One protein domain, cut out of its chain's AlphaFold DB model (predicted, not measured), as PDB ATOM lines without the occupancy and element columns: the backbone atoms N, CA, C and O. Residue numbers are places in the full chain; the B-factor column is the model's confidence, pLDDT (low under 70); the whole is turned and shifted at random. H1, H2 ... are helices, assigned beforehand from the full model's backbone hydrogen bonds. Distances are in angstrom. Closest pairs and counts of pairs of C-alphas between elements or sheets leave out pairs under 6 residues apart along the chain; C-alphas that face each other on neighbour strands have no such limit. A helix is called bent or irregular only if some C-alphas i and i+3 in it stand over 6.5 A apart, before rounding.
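What this domain is: This is residues 77 to 178 of the 514 residues of an uncharacterized protein of Legionella lansingensis (UniProt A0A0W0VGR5). Short helix H2 lies near the middle, with H4 crossing it at about a right angle, the long helix H5 running out toward one end of the domain with little H1 packed on its later half, and H3 lying toward the opposite end. Two long loops, residues 95 to 118 and residues 130 to 144, make up much of the rest, and the longest reach goes from the second loop at Glu 136 to the far end of H5. The printed part has 102 residues with five named helices, H1 to H5 in order along the chain, and no named strand, and its class is all helix. It is compact, with a radius of gyration of the C-alphas of 12.9 A, and the C-alphas span 38 by 35 by 23 A.

Where its parts are: H1 is residues 77 to 81, starting with C-alpha 77 at (-4.721, 27.033, -46.365). H2 is residues 86 to 94, 12.1 A from first to last C-alpha. H3 is residues 119 to 129, 15.9 A long, with C-alpha 119 at (13.580, 45.193, -46.693); it is irregular, the C-alphas of 120 and 123 being 7.5 A apart. H4 is residues 145 to 156, 16.5 A long. H5, the longest, is residues 161 to 178, 25.4 A long, ending with C-alpha 178 at (0.074, 22.197, -37.953).

How they stand to each other: H1 and H2 touch only at the corner by their link, where the closest C-alphas, of Tyr 80 and Asn 86, are 4.6 A apart. H5 touches H1 with residues 168 to 176 alone, and the closest C-alphas are those of Ile 77 and Ile 172, at 5.9 A. H2 and H4 touch, about perpendicular at 87 degrees, with the closest C-alphas, of Ala 88 and Asn 152, 4.9 A apart. H2 and H5 are close but not clearly touching, the closest C-alphas being those of Tyr 87 and Phe 164, at 7.0 A. H3 and H4 form a helical hairpin but only just touch, with 3 pairs of C-alphas within 8 A, at a steep tilt of 40 degrees, opposite ways; H4 touches H3 with residues 151 to 155 alone, and the closest C-alphas are those of Ala 128 and Ile 154, at 7.3 A. H4 and H5 are close but not clearly touching, while H3 is apart from H1, H2 and H5. In H1, H2, H4 and H5 every O i to N i+4 pair is within hydrogen-bond range; in H3 it is 5 of 7.

The domain as a whole: The two C-alphas farthest apart, of Glu 136 and Gln 177, are 38.2 A apart. The printed part has no cut. The links H2 to H3, 24 residues, and H3 to H4, 15 residues, are long; H1 to H2 and H4 to H5 are tight. The mean pLDDT of the printed part is 91.2, and residues 112 to 115 are under 70.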
ATOM      1  N   ILE A  77      -5.449  27.612 -45.222       95.00
ATOM      2  CA  ILE A  77      -4.721  27.033 -46.365       95.00
ATOM      3  C   ILE A  77      -5.397  27.406 -47.689       95.00
ATOM      4  O   ILE A  77      -4.718  27.873 -48.602       95.00
ATOM      5  N   ASP A  78      -6.717  27.241 -47.784       96.38
ATOM      6  CA  ASP A  78      -7.499  27.540 -48.986       96.38
ATOM      7  C   ASP A  78      -7.381  29.024 -49.362       96.38
ATOM      8  O   ASP A  78      -7.226  29.358 -50.537       96.38
ATOM      9  N   ALA A  79      -7.372  29.924 -48.371       93.38
ATOM     10  CA  ALA A  79      -7.188  31.357 -48.593       93.38
ATOM     11  C   ALA A  79      -5.810  31.689 -49.194       93.38
ATOM     12  O   ALA A  79      -5.727  32.499 -50.116       93.38
ATOM     13  N   TYR A  80      -4.738  31.035 -48.734       94.56
ATOM     14  CA  TYR A  80      -3.393  31.208 -49.302       94.56
ATOM     15  C   TYR A  80      -3.189  30.476 -50.639       94.56
ATOM     16  O   TYR A  80      -2.305  30.843 -51.413       94.56
ATOM     17  N   GLN A  81      -3.994  29.454 -50.938       96.12
ATOM     18  CA  GLN A  81      -3.962  28.734 -52.217       96.12
ATOM     19  C   GLN A  81      -4.836  29.378 -53.300       96.12
ATOM     20  O   GLN A  81      -4.633  29.109 -54.488       96.12
ATOM     21  N   ASN A  82      -5.786  30.235 -52.922       95.94
ATOM     22  CA  ASN A  82      -6.638  30.942 -53.866       95.94
ATOM     23  C   ASN A  82      -5.826  31.966 -54.676       95.94
ATOM     24  O   ASN A  82      -5.579  33.080 -54.222       95.94
ATOM     25  N   LYS A  83      -5.464  31.613 -55.911       94.56
ATOM     26  CA  LYS A  83      -4.661  32.459 -56.811       94.56
ATOM     27  C   LYS A  83      -5.279  33.827 -57.114       94.56
ATOM     28  O   LYS A  83      -4.553  34.735 -57.509       94.56
ATOM     29  N   GLU A  84      -6.589  33.983 -56.947       95.81
ATOM     30  CA  GLU A  84      -7.263  35.263 -57.171       95.81
ATOM     31  C   GLU A  84      -7.031  36.257 -56.025       95.81
ATOM     32  O   GLU A  84      -7.154  37.462 -56.237       95.81
ATOM     33  N   LEU A  85      -6.688  35.774 -54.824       96.31
ATOM     34  CA  LEU A  85      -6.654  36.584 -53.598       96.31
ATOM     35  C   LEU A  85      -5.425  36.356 -52.703       96.31
ATOM     36  O   LEU A  85      -5.253  37.089 -51.731       96.31
ATOM     37  N   ASN A  86      -4.588  35.358 -52.974       96.06
ATOM     38  CA  ASN A  86      -3.534  34.906 -52.066       96.06
ATOM     39  C   ASN A  86      -2.526  35.996 -51.668       96.06
ATOM     40  O   ASN A  86      -2.176  36.077 -50.491       96.06
ATOM     41  N   TYR A  87      -2.087  36.855 -52.591       97.31
ATOM     42  CA  TYR A  87      -1.178  37.960 -52.278       97.31
ATOM     43  C   TYR A  87      -1.874  39.053 -51.467       97.31
ATOM     44  O   TYR A  87      -1.272  39.596 -50.544       97.31
ATOM     45  N   ALA A  88      -3.142  39.353 -51.763       95.81
ATOM     46  CA  ALA A  88      -3.918  40.318 -50.985       95.81
ATOM     47  C   ALA A  88      -4.162  39.817 -49.549       95.81
ATOM     48  O   ALA A  88      -3.946  40.563 -48.597       95.81
ATOM     49  N   VAL A  89      -4.534  38.543 -49.382       93.31
ATOM     50  CA  VAL A  89      -4.692  37.887 -48.069       93.31
ATOM     51  C   VAL A  89      -3.369  37.863 -47.304       93.31
ATOM     52  O   VAL A  89      -3.335  38.115 -46.102       93.31
ATOM     53  N   PHE A  90      -2.263  37.578 -47.990       94.31
ATOM     54  CA  PHE A  90      -0.937  37.637 -47.390       94.31
ATOM     55  C   PHE A  90      -0.603  39.059 -46.922       94.31
ATOM     56  O   PHE A  90      -0.265  39.257 -45.757       94.31
ATOM     57  N   LEU A  91      -0.789  40.073 -47.766       94.88
ATOM     58  CA  LEU A  91      -0.550  41.460 -47.376       94.88
ATOM     59  C   LEU A  91      -1.404  41.871 -46.162       94.88
ATOM     60  O   LEU A  91      -0.877  42.479 -45.235       94.88
ATOM     61  N   GLU A  92      -2.682  41.483 -46.115       92.00
ATOM     62  CA  GLU A  92      -3.582  41.744 -44.977       92.00
ATOM     63  C   GLU A  92      -3.057  41.205 -43.643       92.00
ATOM     64  O   GLU A  92      -3.240  41.841 -42.604       92.00
ATOM     65  N   ASN A  93      -2.392  40.054 -43.670       88.94
ATOM     66  CA  ASN A  93      -1.924  39.372 -42.469       88.94
ATOM     67  C   ASN A  93      -0.514  39.798 -42.032       88.94
ATOM     68  O   ASN A  93      -0.174  39.648 -40.857       88.94
ATOM     69  N   TYR A  94       0.301  40.306 -42.961       92.19
ATOM     70  CA  TYR A  94       1.746  40.474 -42.765       92.19
ATOM     71  C   TYR A  94       2.285  41.880 -43.027       92.19
ATOM     72  O   TYR A  94       3.474  42.121 -42.806       92.19
ATOM     73  N   TRP A  95       1.450  42.812 -43.485       93.25
ATOM     74  CA  TRP A  95       1.856  44.197 -43.699       93.25
ATOM     75  C   TRP A  95       2.300  44.870 -42.396       93.25
ATOM     76  O   TRP A  95       1.597  44.831 -41.384       93.25
ATOM     77  N   VAL A  96       3.448  45.547 -42.447       91.00
ATOM     78  CA  VAL A  96       3.946  46.385 -41.353       91.00
ATOM     79  C   VAL A  96       4.101  47.822 -41.863       91.00
ATOM     80  O   VAL A  96       4.764  48.026 -42.881       91.00
ATOM     81  N   PRO A  97       3.514  48.832 -41.190       89.88
ATOM     82  CA  PRO A  97       3.662  50.234 -41.583       89.88
ATOM     83  C   PRO A  97       5.123  50.720 -41.543       89.88
ATOM     84  O   PRO A  97       5.911  50.179 -40.766       89.88
ATOM     85  N   PRO A  98       5.491  51.787 -42.281       87.31
ATOM     86  CA  PRO A  98       6.886  52.236 -42.401       87.31
ATOM     87  C   PRO A  98       7.566  52.608 -41.076       87.31
ATOM     88  O   PRO A  98       8.786  52.517 -40.947       87.31
ATOM     89  N   GLN A  99       6.777  53.057 -40.100       85.19
ATOM     90  CA  GLN A  99       7.207  53.422 -38.752       85.19
ATOM     91  C   GLN A  99       7.275  52.231 -37.783       85.19
ATOM     92  O   GLN A  99       7.746  52.386 -36.655       85.19
ATOM     93  N   GLY A 100       6.771  51.064 -38.189       83.00
ATOM     94  CA  GLY A 100       6.700  49.852 -37.384       83.00
ATOM     95  C   GLY A 100       7.748  48.812 -37.776       83.00
ATOM     96  O   GLY A 100       8.305  48.821 -38.871       83.00
ATOM     97  N   SER A 101       7.998  47.886 -36.858       82.50
ATOM     98  CA  SER A 101       8.726  46.646 -37.119       82.50
ATOM     99  C   SER A 101       8.156  45.567 -36.205       82.50
ATOM    100  O   SER A 101       7.976  45.809 -35.007       82.50
ATOM    101  N   LEU A 102       7.818  44.411 -36.774       81.81
ATOM    102  CA  LEU A 102       7.297  43.264 -36.034       81.81
ATOM    103  C   LEU A 102       8.226  42.063 -36.208       81.81
ATOM    104  O   LEU A 102       8.576  41.754 -37.344       81.81
ATOM    105  N   PRO A 103       8.576  41.361 -35.114       78.56
ATOM    106  CA  PRO A 103       9.447  40.202 -35.194       78.56
ATOM    107  C   PRO A 103       8.742  39.051 -35.913       78.56
ATOM    108  O   PRO A 103       7.632  38.661 -35.539       78.56
ATOM    109  N   GLY A 104       9.414  38.447 -36.888       77.25
ATOM    110  CA  GLY A 104       8.984  37.189 -37.492       77.25
ATOM    111  C   GLY A 104       9.185  37.124 -38.999       77.25
ATOM    112  O   GLY A 104       9.022  38.106 -39.715       77.25
ATOM    113  N   LYS A 105       9.464  35.908 -39.473       84.31
ATOM    114  CA  LYS A 105       9.910  35.619 -40.842       84.31
ATOM    115  C   LYS A 105       9.076  36.226 -41.962       84.31
ATOM    116  O   LYS A 105       9.618  36.659 -42.971       84.31
ATOM    117  N   TYR A 106       7.761  36.217 -41.795       89.31
ATOM    118  CA  TYR A 106       6.832  36.558 -42.867       89.31
ATOM    119  C   TYR A 106       6.397  38.030 -42.846       89.31
ATOM    120  O   TYR A 106       5.766  38.475 -43.801       89.31
ATOM    121  N   TYR A 107       6.712  38.787 -41.787       89.75
ATOM    122  CA  TYR A 107       6.325  40.194 -41.689       89.75
ATOM    123  C   TYR A 107       7.069  41.047 -42.712       89.75
ATOM    124  O   TYR A 107       8.283  40.939 -42.876       89.75
ATOM    125  N   LEU A 108       6.338  41.926 -43.390       91.75
ATOM    126  CA  LEU A 108       6.867  42.782 -44.447       91.75
ATOM    127  C   LEU A 108       7.443  44.048 -43.828       91.75
ATOM    128  O   LEU A 108       6.813  45.097 -43.848       91.75
ATOM    129  N   ASN A 109       8.616  43.923 -43.214       88.50
ATOM    130  CA  ASN A 109       9.279  45.018 -42.516       88.50
ATOM    131  C   ASN A 109      10.067  45.917 -43.481       88.50
ATOM    132  O   ASN A 109      10.708  45.437 -44.415       88.50
ATOM    133  N   LYS A 110      10.072  47.228 -43.200       87.50
ATOM    134  CA  LYS A 110      10.892  48.213 -43.925       87.50
ATOM    135  C   LYS A 110      12.383  48.069 -43.648       87.50
ATOM    136  O   LYS A 110      13.192  48.346 -44.518       87.50
ATOM    137  N   LYS A 111      12.735  47.698 -42.421       83.12
ATOM    138  CA  LYS A 111      14.111  47.421 -42.006       83.12
ATOM    139  C   LYS A 111      14.244  45.929 -41.797       83.12
ATOM    140  O   LYS A 111      13.344  45.339 -41.196       83.12
ATOM    141  N   ASN A 112      15.355  45.352 -42.230       69.12
ATOM    142  CA  ASN A 112      15.693  43.977 -41.909       69.12
ATOM    143  C   ASN A 112      15.783  43.865 -40.381       69.12
ATOM    144  O   ASN A 112      16.621  44.505 -39.733       69.12
ATOM    145  N   ASP A 113      14.853  43.126 -39.786       65.50
ATOM    146  CA  ASP A 113      15.025  42.641 -38.427       65.50
ATOM    147  C   ASP A 113      15.809  41.323 -38.497       65.50
ATOM    148  O   ASP A 113      16.147  40.839 -39.570       65.50
ATOM    149  N   LYS A 114      16.177  40.726 -37.365       59.75
ATOM    150  CA  LYS A 114      16.976  39.489 -37.401       59.75
ATOM    151  C   LYS A 114      16.261  38.309 -38.082       59.75
ATOM    152  O   LYS A 114      16.903  37.276 -38.261       59.75
ATOM    153  N   ASP A 115      14.981  38.455 -38.431       66.88
ATOM    154  CA  ASP A 115      14.104  37.363 -38.817       66.88
ATOM    155  C   ASP A 115      13.419  37.554 -40.190       66.88
ATOM    156  O   ASP A 115      12.992  36.546 -40.741       66.88
ATOM    157  N   SER A 116      13.335  38.758 -40.779       71.69
ATOM    158  CA  SER A 116      12.630  39.054 -42.044       71.69
ATOM    159  C   SER A 116      13.495  39.748 -43.101       71.69
ATOM    160  O   SER A 116      13.900  40.897 -42.960       71.69
ATOM    161  N   GLU A 117      13.639  39.092 -44.252       82.88
ATOM    162  CA  GLU A 117      14.462  39.539 -45.384       82.88
ATOM    163  C   GLU A 117      13.682  40.377 -46.421       82.88
ATOM    164  O   GLU A 117      13.988  40.335 -47.612       82.88
ATOM    165  N   PHE A 118      12.612  41.078 -46.025       89.56
ATOM    166  CA  PHE A 118      11.741  41.780 -46.985       89.56
ATOM    167  C   PHE A 118      12.170  43.228 -47.309       89.56
ATOM    168  O   PHE A 118      11.615  43.836 -48.224       89.56
ATOM    169  N   GLU A 119      13.164  43.779 -46.602       90.12
ATOM    170  CA  GLU A 119      13.580  45.193 -46.693       90.12
ATOM    171  C   GLU A 119      13.808  45.680 -48.135       90.12
ATOM    172  O   GLU A 119      13.287  46.728 -48.517       90.12
ATOM    173  N   GLU A 120      14.508  44.900 -48.965       91.25
ATOM    174  CA  GLU A 120      14.862  45.292 -50.341       91.25
ATOM    175  C   GLU A 120      13.648  45.501 -51.268       91.25
ATOM    176  O   GLU A 120      13.735  46.212 -52.269       91.25
ATOM    177  N   TYR A 121      12.495  44.922 -50.922       93.75
ATOM    178  CA  TYR A 121      11.251  45.010 -51.691       93.75
ATOM    179  C   TYR A 121      10.269  46.051 -51.147       93.75
ATOM    180  O   TYR A 121       9.279  46.376 -51.812       93.75
ATOM    181  N   TYR A 122      10.508  46.554 -49.934       94.38
ATOM    182  CA  TYR A 122       9.506  47.280 -49.163       94.38
ATOM    183  C   TYR A 122       9.060  48.578 -49.839       94.38
ATOM    184  O   TYR A 122       7.862  48.822 -49.957       94.38
ATOM    185  N   GLU A 123       9.998  49.399 -50.316       94.00
ATOM    186  CA  GLU A 123       9.672  50.701 -50.920       94.00
ATOM    187  C   GLU A 123       8.827  50.551 -52.191       94.00
ATOM    188  O   GLU A 123       7.853  51.279 -52.381       94.00
ATOM    189  N   GLY A 124       9.143  49.560 -53.033       94.12
ATOM    190  CA  GLY A 124       8.367  49.268 -54.241       94.12
ATOM    191  C   GLY A 124       6.940  48.819 -53.922       94.12
ATOM    192  O   GLY A 124       5.990  49.284 -54.550       94.12
ATOM    193  N   LEU A 125       6.781  47.966 -52.905       96.31
ATOM    194  CA  LEU A 125       5.470  47.554 -52.409       96.31
ATOM    195  C   LEU A 125       4.690  48.737 -51.823       96.31
ATOM    196  O   LEU A 125       3.537  48.946 -52.192       96.31
ATOM    197  N   TYR A 126       5.312  49.523 -50.942       95.88
ATOM    198  CA  TYR A 126       4.683  50.662 -50.275       95.88
ATOM    199  C   TYR A 126       4.159  51.686 -51.284       95.88
ATOM    200  O   TYR A 126       2.998  52.088 -51.207       95.88
ATOM    201  N   LEU A 127       4.977  52.065 -52.272       95.31
ATOM    202  CA  LEU A 127       4.581  53.006 -53.321       95.31
ATOM    203  C   LEU A 127       3.395  52.506 -54.152       95.31
ATOM    204  O   LEU A 127       2.565  53.318 -54.548       95.31
ATOM    205  N   ALA A 128       3.295  51.196 -54.385       95.81
ATOM    206  CA  ALA A 128       2.214  50.604 -55.166       95.81
ATOM    207  C   ALA A 128       0.860  50.587 -54.434       95.81
ATOM    208  O   ALA A 128      -0.179  50.495 -55.085       95.81
ATOM    209  N   ILE A 129       0.855  50.662 -53.096       96.06
ATOM    210  CA  ILE A 129      -0.367  50.494 -52.289       96.06
ATOM    211  C   ILE A 129      -0.764  51.733 -51.470       96.06
ATOM    212  O   ILE A 129      -1.911  51.811 -51.021       96.06
ATOM    213  N   LYS A 130       0.152  52.691 -51.258       95.56
ATOM    214  CA  LYS A 130      -0.005  53.800 -50.294       95.56
ATOM    215  C   LYS A 130      -1.249  54.666 -50.501       95.56
ATOM    216  O   LYS A 130      -1.879  55.039 -49.519       95.56
ATOM    217  N   ASP A 131      -1.619  54.958 -51.745       92.19
ATOM    218  CA  ASP A 131      -2.635  55.976 -52.025       92.19
ATOM    219  C   ASP A 131      -4.053  55.396 -51.878       92.19
ATOM    220  O   ASP A 131      -4.938  55.984 -51.252       92.19
ATOM    221  N   GLU A 132      -4.271  54.190 -52.406       94.25
ATOM    222  CA  GLU A 132      -5.601  53.581 -52.456       94.25
ATOM    223  C   GLU A 132      -5.882  52.669 -51.249       94.25
ATOM    224  O   GLU A 132      -6.975  52.727 -50.669       94.25
ATOM    225  N   TYR A 133      -4.895  51.884 -50.805       96.38
ATOM    226  CA  TYR A 133      -5.103  50.765 -49.877       96.38
ATOM    227  C   TYR A 133      -4.674  51.052 -48.438       96.38
ATOM    228  O   TYR A 133      -5.161  50.375 -47.531       96.38
ATOM    229  N   LEU A 134      -3.822  52.053 -48.202       95.12
ATOM    230  CA  LEU A 134      -3.379  52.426 -46.854       95.12
ATOM    231  C   LEU A 134      -4.139  53.638 -46.304       95.12
ATOM    232  O   LEU A 134      -4.617  54.481 -47.066       95.12
ATOM    233  N   ASP A 135      -4.302  53.708 -44.985       92.62
ATOM    234  CA  ASP A 135      -4.798  54.889 -44.274       92.62
ATOM    235  C   ASP A 135      -3.691  55.940 -44.056       92.62
ATOM    236  O   ASP A 135      -2.537  55.750 -44.439       92.62
ATOM    237  N   GLU A 136      -4.045  57.065 -43.430       90.62
ATOM    238  CA  GLU A 136      -3.113  58.166 -43.138       90.62
ATOM    239  C   GLU A 136      -1.945  57.770 -42.213       90.62
ATOM    240  O   GLU A 136      -0.922  58.452 -42.178       90.62
ATOM    241  N   TYR A 137      -2.067  56.647 -41.500       89.00
ATOM    242  CA  TYR A 137      -1.037  56.087 -40.627       89.00
ATOM    243  C   TYR A 137      -0.272  54.933 -41.293       89.00
ATOM    244  O   TYR A 137       0.557  54.296 -40.644       89.00
ATOM    245  N   GLY A 138      -0.528  54.633 -42.567       86.50
ATOM    246  CA  GLY A 138       0.120  53.535 -43.278       86.50
ATOM    247  C   GLY A 138      -0.393  52.145 -42.892       86.50
ATOM    248  O   GLY A 138       0.275  51.158 -43.204       86.50
ATOM    249  N   HIS A 139      -1.547  52.027 -42.227       88.81
ATOM    250  CA  HIS A 139      -2.209  50.739 -42.001       88.81
ATOM    251  C   HIS A 139      -3.077  50.358 -43.194       88.81
ATOM    252  O   HIS A 139      -3.638  51.214 -43.873       88.81
ATOM    253  N   LEU A 140      -3.240  49.058 -43.423       89.62
ATOM    254  CA  LEU A 140      -4.114  48.571 -44.480       89.62
ATOM    255  C   LEU A 140      -5.586  48.862 -44.136       89.62
ATOM    256  O   LEU A 140      -6.077  48.495 -43.065       89.62
ATOM    257  N   LYS A 141      -6.300  49.522 -45.051       92.38
ATOM    258  CA  LYS A 141      -7.740  49.786 -44.932       92.38
ATOM    259  C   LYS A 141      -8.523  48.472 -44.968       92.38
ATOM    260  O   LYS A 141      -8.078  47.469 -45.514       92.38
ATOM    261  N   LYS A 142      -9.762  48.490 -44.469       90.69
ATOM    262  CA  LYS A 142     -10.700  47.385 -44.702       90.69
ATOM    263  C   LYS A 142     -11.107  47.369 -46.180       90.69
ATOM    264  O   LYS A 142     -11.750  48.311 -46.642       90.69
ATOM    265  N   LEU A 143     -10.745  46.307 -46.896       92.31
ATOM    266  CA  LEU A 143     -10.994  46.163 -48.331       92.31
ATOM    267  C   LEU A 143     -12.216  45.277 -48.600       92.31
ATOM    268  O   LEU A 143     -12.406  44.241 -47.956       92.31
ATOM    269  N   ASP A 144     -13.040  45.688 -49.559       94.44
ATOM    270  CA  ASP A 144     -14.061  44.831 -50.165       94.44
ATOM    271  C   ASP A 144     -13.434  43.859 -51.182       94.44
ATOM    272  O   ASP A 144     -12.240  43.917 -51.477       94.44
ATOM    273  N   LEU A 145     -14.237  42.925 -51.699       94.69
ATOM    274  CA  LEU A 145     -13.750  41.883 -52.604       94.69
ATOM    275  C   LEU A 145     -13.146  42.455 -53.897       94.69
ATOM    276  O   LEU A 145     -12.106  41.974 -54.340       94.69
ATOM    277  N   GLU A 146     -13.760  43.484 -54.482       96.50
ATOM    278  CA  GLU A 146     -13.284  44.089 -55.730       96.50
ATOM    279  C   GLU A 146     -11.898  44.716 -55.541       96.50
ATOM    280  O   GLU A 146     -10.983  44.477 -56.335       96.50
ATOM    281  N   LYS A 147     -11.705  45.457 -54.445       95.94
ATOM    282  CA  LYS A 147     -10.405  46.033 -54.089       95.94
ATOM    283  C   LYS A 147      -9.367  44.964 -53.793       95.94
ATOM    284  O   LYS A 147      -8.219  45.131 -54.190       95.94
ATOM    285  N   LYS A 148      -9.737  43.854 -53.148       96.06
ATOM    286  CA  LYS A 148      -8.800  42.741 -52.918       96.06
ATOM    287  C   LYS A 148      -8.344  42.088 -54.222       96.06
ATOM    288  O   LYS A 148      -7.159  41.797 -54.352       96.06
ATOM    289  N   LEU A 149      -9.242  41.899 -55.190       96.88
ATOM    290  CA  LEU A 149      -8.892  41.353 -56.508       96.88
ATOM    291  C   LEU A 149      -7.913  42.275 -57.252       96.88
ATOM    292  O   LEU A 149      -6.892  41.807 -57.757       96.88
ATOM    293  N   LYS A 150      -8.178  43.588 -57.264       96.81
ATOM    294  CA  LYS A 150      -7.272  44.590 -57.860       96.81
ATOM    295  C   LYS A 150      -5.921  44.626 -57.154       96.81
ATOM    296  O   LYS A 150      -4.884  44.570 -57.809       96.81
ATOM    297  N   LEU A 151      -5.922  44.641 -55.822       96.81
ATOM    298  CA  LEU A 151      -4.705  44.572 -55.021       96.81
ATOM    299  C   LEU A 151      -3.889  43.323 -55.367       96.81
ATOM    300  O   LEU A 151      -2.694  43.426 -55.611       96.81
ATOM    301  N   ASN A 152      -4.524  42.155 -55.466       97.12
ATOM    302  CA  ASN A 152      -3.841  40.915 -55.825       97.12
ATOM    303  C   ASN A 152      -3.161  40.999 -57.204       97.12
ATOM    304  O   ASN A 152      -2.036  40.529 -57.361       97.12
ATOM    305  N   GLN A 153      -3.808  41.642 -58.185       96.56
ATOM    306  CA  GLN A 153      -3.226  41.905 -59.507       96.56
ATOM    307  C   GLN A 153      -2.055  42.895 -59.461       96.56
ATOM    308  O   GLN A 153      -1.085  42.730 -60.195       96.56
ATOM    309  N   ILE A 154      -2.116  43.926 -58.615       95.88
ATOM    310  CA  ILE A 154      -0.985  44.845 -58.420       95.88
ATOM    311  C   ILE A 154       0.204  44.057 -57.872       95.88
ATOM    312  O   ILE A 154       1.282  44.070 -58.460       95.88
ATOM    313  N   LEU A 155      -0.012  43.311 -56.786       95.94
ATOM    314  CA  LEU A 155       1.030  42.548 -56.099       95.94
ATOM    315  C   LEU A 155       1.656  41.463 -56.984       95.94
ATOM    316  O   LEU A 155       2.862  41.230 -56.898       95.94
ATOM    317  N   SER A 156       0.873  40.831 -57.862       95.12
ATOM    318  CA  SER A 156       1.376  39.811 -58.788       95.12
ATOM    319  C   SER A 156       2.293  40.368 -59.881       95.12
ATOM    320  O   SER A 156       3.046  39.599 -60.473       95.12
ATOM    321  N   ASN A 157       2.269  41.680 -60.127       95.06
ATOM    322  CA  ASN A 157       3.102  42.355 -61.125       95.06
ATOM    323  C   ASN A 157       4.324  43.067 -60.520       95.06
ATOM    324  O   ASN A 157       5.134  43.627 -61.260       95.06
ATOM    325  N   LEU A 158       4.481  43.062 -59.192       94.88
ATOM    326  CA  LEU A 158       5.628  43.679 -58.526       94.88
ATOM    327  C   LEU A 158       6.867  42.778 -58.559       94.88
ATOM    328  O   LEU A 158       6.786  41.550 -58.521       94.88
ATOM    329  N   ASN A 159       8.044  43.403 -58.492       92.25
ATOM    330  CA  ASN A 159       9.334  42.702 -58.435       92.25
ATOM    331  C   ASN A 159       9.480  41.779 -57.207       92.25
ATOM    332  O   ASN A 159      10.318  40.881 -57.204       92.25
ATOM    333  N   CYS A 160       8.650  41.962 -56.175       92.88
ATOM    334  CA  CYS A 160       8.635  41.142 -54.966       92.88
ATOM    335  C   CYS A 160       7.798  39.858 -55.081       92.88
ATOM    336  O   CYS A 160       7.753  39.081 -54.126       92.88
ATOM    337  N   LYS A 161       7.155  39.603 -56.232       94.88
ATOM    338  CA  LYS A 161       6.282  38.437 -56.457       94.88
ATOM    339  C   LYS A 161       6.935  37.121 -56.034       94.88
ATOM    340  O   LYS A 161       6.318  36.324 -55.338       94.88
ATOM    341  N   LYS A 162       8.198  36.902 -56.418       94.88
ATOM    342  CA  LYS A 162       8.922  35.671 -56.072       94.88
ATOM    343  C   LYS A 162       9.052  35.493 -54.554       94.88
ATOM    344  O   LYS A 162       8.812  34.402 -54.055       94.88
ATOM    345  N   LYS A 163       9.355  36.568 -53.817       93.94
ATOM    346  CA  LYS A 163       9.460  36.524 -52.350       93.94
ATOM    347  C   LYS A 163       8.108  36.219 -51.696       93.94
ATOM    348  O   LYS A 163       8.061  35.468 -50.727       93.94
ATOM    349  N   PHE A 164       7.009  36.742 -52.246       94.62
ATOM    350  CA  PHE A 164       5.658  36.357 -51.822       94.62
ATOM    351  C   PHE A 164       5.359  34.882 -52.101       94.62
ATOM    352  O   PHE A 164       4.839  34.207 -51.219       94.62
ATOM    353  N   ASP A 165       5.701  34.371 -53.285       95.88
ATOM    354  CA  ASP A 165       5.514  32.956 -53.635       95.88
ATOM    355  C   ASP A 165       6.285  32.027 -52.681       95.88
ATOM    356  O   ASP A 165       5.743  31.009 -52.232       95.88
ATOM    357  N   ASP A 166       7.516  32.402 -52.322       94.81
ATOM    358  CA  ASP A 166       8.348  31.673 -51.361       94.81
ATOM    359  C   ASP A 166       7.694  31.662 -49.967       94.81
ATOM    360  O   ASP A 166       7.481  30.593 -49.388       94.81
ATOM    361  N   TYR A 167       7.292  32.830 -49.449       94.50
ATOM    362  CA  TYR A 167       6.620  32.938 -48.147       94.50
ATOM    363  C   TYR A 167       5.278  32.204 -48.103       94.50
ATOM    364  O   TYR A 167       5.007  31.487 -47.141       94.50
ATOM    365  N   LEU A 168       4.451  32.320 -49.142       95.50
ATOM    366  CA  LEU A 168       3.182  31.596 -49.243       95.50
ATOM    367  C   LEU A 168       3.401  30.080 -49.221       95.50
ATOM    368  O   LEU A 168       2.705  29.368 -48.495       95.50
ATOM    369  N   SER A 169       4.382  29.582 -49.977       96.00
ATOM    370  CA  SER A 169       4.707  28.153 -50.030       96.00
ATOM    371  C   SER A 169       5.149  27.619 -48.667       96.00
ATOM    372  O   SER A 169       4.728  26.535 -48.250       96.00
ATOM    373  N   GLU A 170       5.962  28.385 -47.940       94.69
ATOM    374  CA  GLU A 170       6.393  28.041 -46.586       94.69
ATOM    375  C   GLU A 170       5.248  28.099 -45.571       94.69
ATOM    376  O   GLU A 170       5.076  27.149 -44.808       94.69
ATOM    377  N   ILE A 171       4.402  29.133 -45.609       92.75
ATOM    378  CA  ILE A 171       3.213  29.238 -44.750       92.75
ATOM    379  C   ILE A 171       2.282  28.049 -44.979       92.75
ATOM    380  O   ILE A 171       1.855  27.405 -44.021       92.75
ATOM    381  N   ILE A 172       1.985  27.708 -46.235       95.31
ATOM    382  CA  ILE A 172       1.132  26.561 -46.568       95.31
ATOM    383  C   ILE A 172       1.756  25.261 -46.044       95.31
ATOM    384  O   ILE A 172       1.047  24.402 -45.511       95.31
ATOM    385  N   LYS A 173       3.077  25.096 -46.157       95.19
ATOM    386  CA  LYS A 173       3.793  23.937 -45.606       95.19
ATOM    387  C   LYS A 173       3.669  23.872 -44.080       95.19
ATOM    388  O   LYS A 173       3.329  22.809 -43.553       95.19
ATOM    389  N   ASP A 174       3.879  24.985 -43.384       89.75
ATOM    390  CA  ASP A 174       3.765  25.088 -41.925       89.75
ATOM    391  C   ASP A 174       2.327  24.817 -41.449       89.75
ATOM    392  O   ASP A 174       2.110  24.052 -40.504       89.75
ATOM    393  N   LEU A 175       1.322  25.368 -42.138       89.19
ATOM    394  CA  LEU A 175      -0.096  25.135 -41.852       89.19
ATOM    395  C   LEU A 175      -0.486  23.671 -42.065       89.19
ATOM    396  O   LEU A 175      -1.183  23.099 -41.225       89.19
ATOM    397  N   ASN A 176      -0.000  23.027 -43.128       94.00
ATOM    398  CA  ASN A 176      -0.224  21.597 -43.350       94.00
ATOM    399  C   ASN A 176       0.380  20.747 -42.223       94.00
ATOM    400  O   ASN A 176      -0.286  19.846 -41.706       94.00
ATOM    401  N   GLN A 177       1.600  21.058 -41.773       89.75
ATOM    402  CA  GLN A 177       2.200  20.387 -40.616       89.75
ATOM    403  C   GLN A 177       1.388  20.619 -39.335       89.75
ATOM    404  O   GLN A 177       1.105  19.671 -38.594       89.75
ATOM    405  N   ARG A 178       0.940  21.855 -39.090       87.19
ATOM    406  CA  ARG A 178       0.074  22.197 -37.953       87.19
ATOM    407  C   ARG A 178      -1.247  21.435 -38.010       87.19
ATOM    408  O   ARG A 178      -1.668  20.902 -36.989       87.19
TER     409      ARG A 178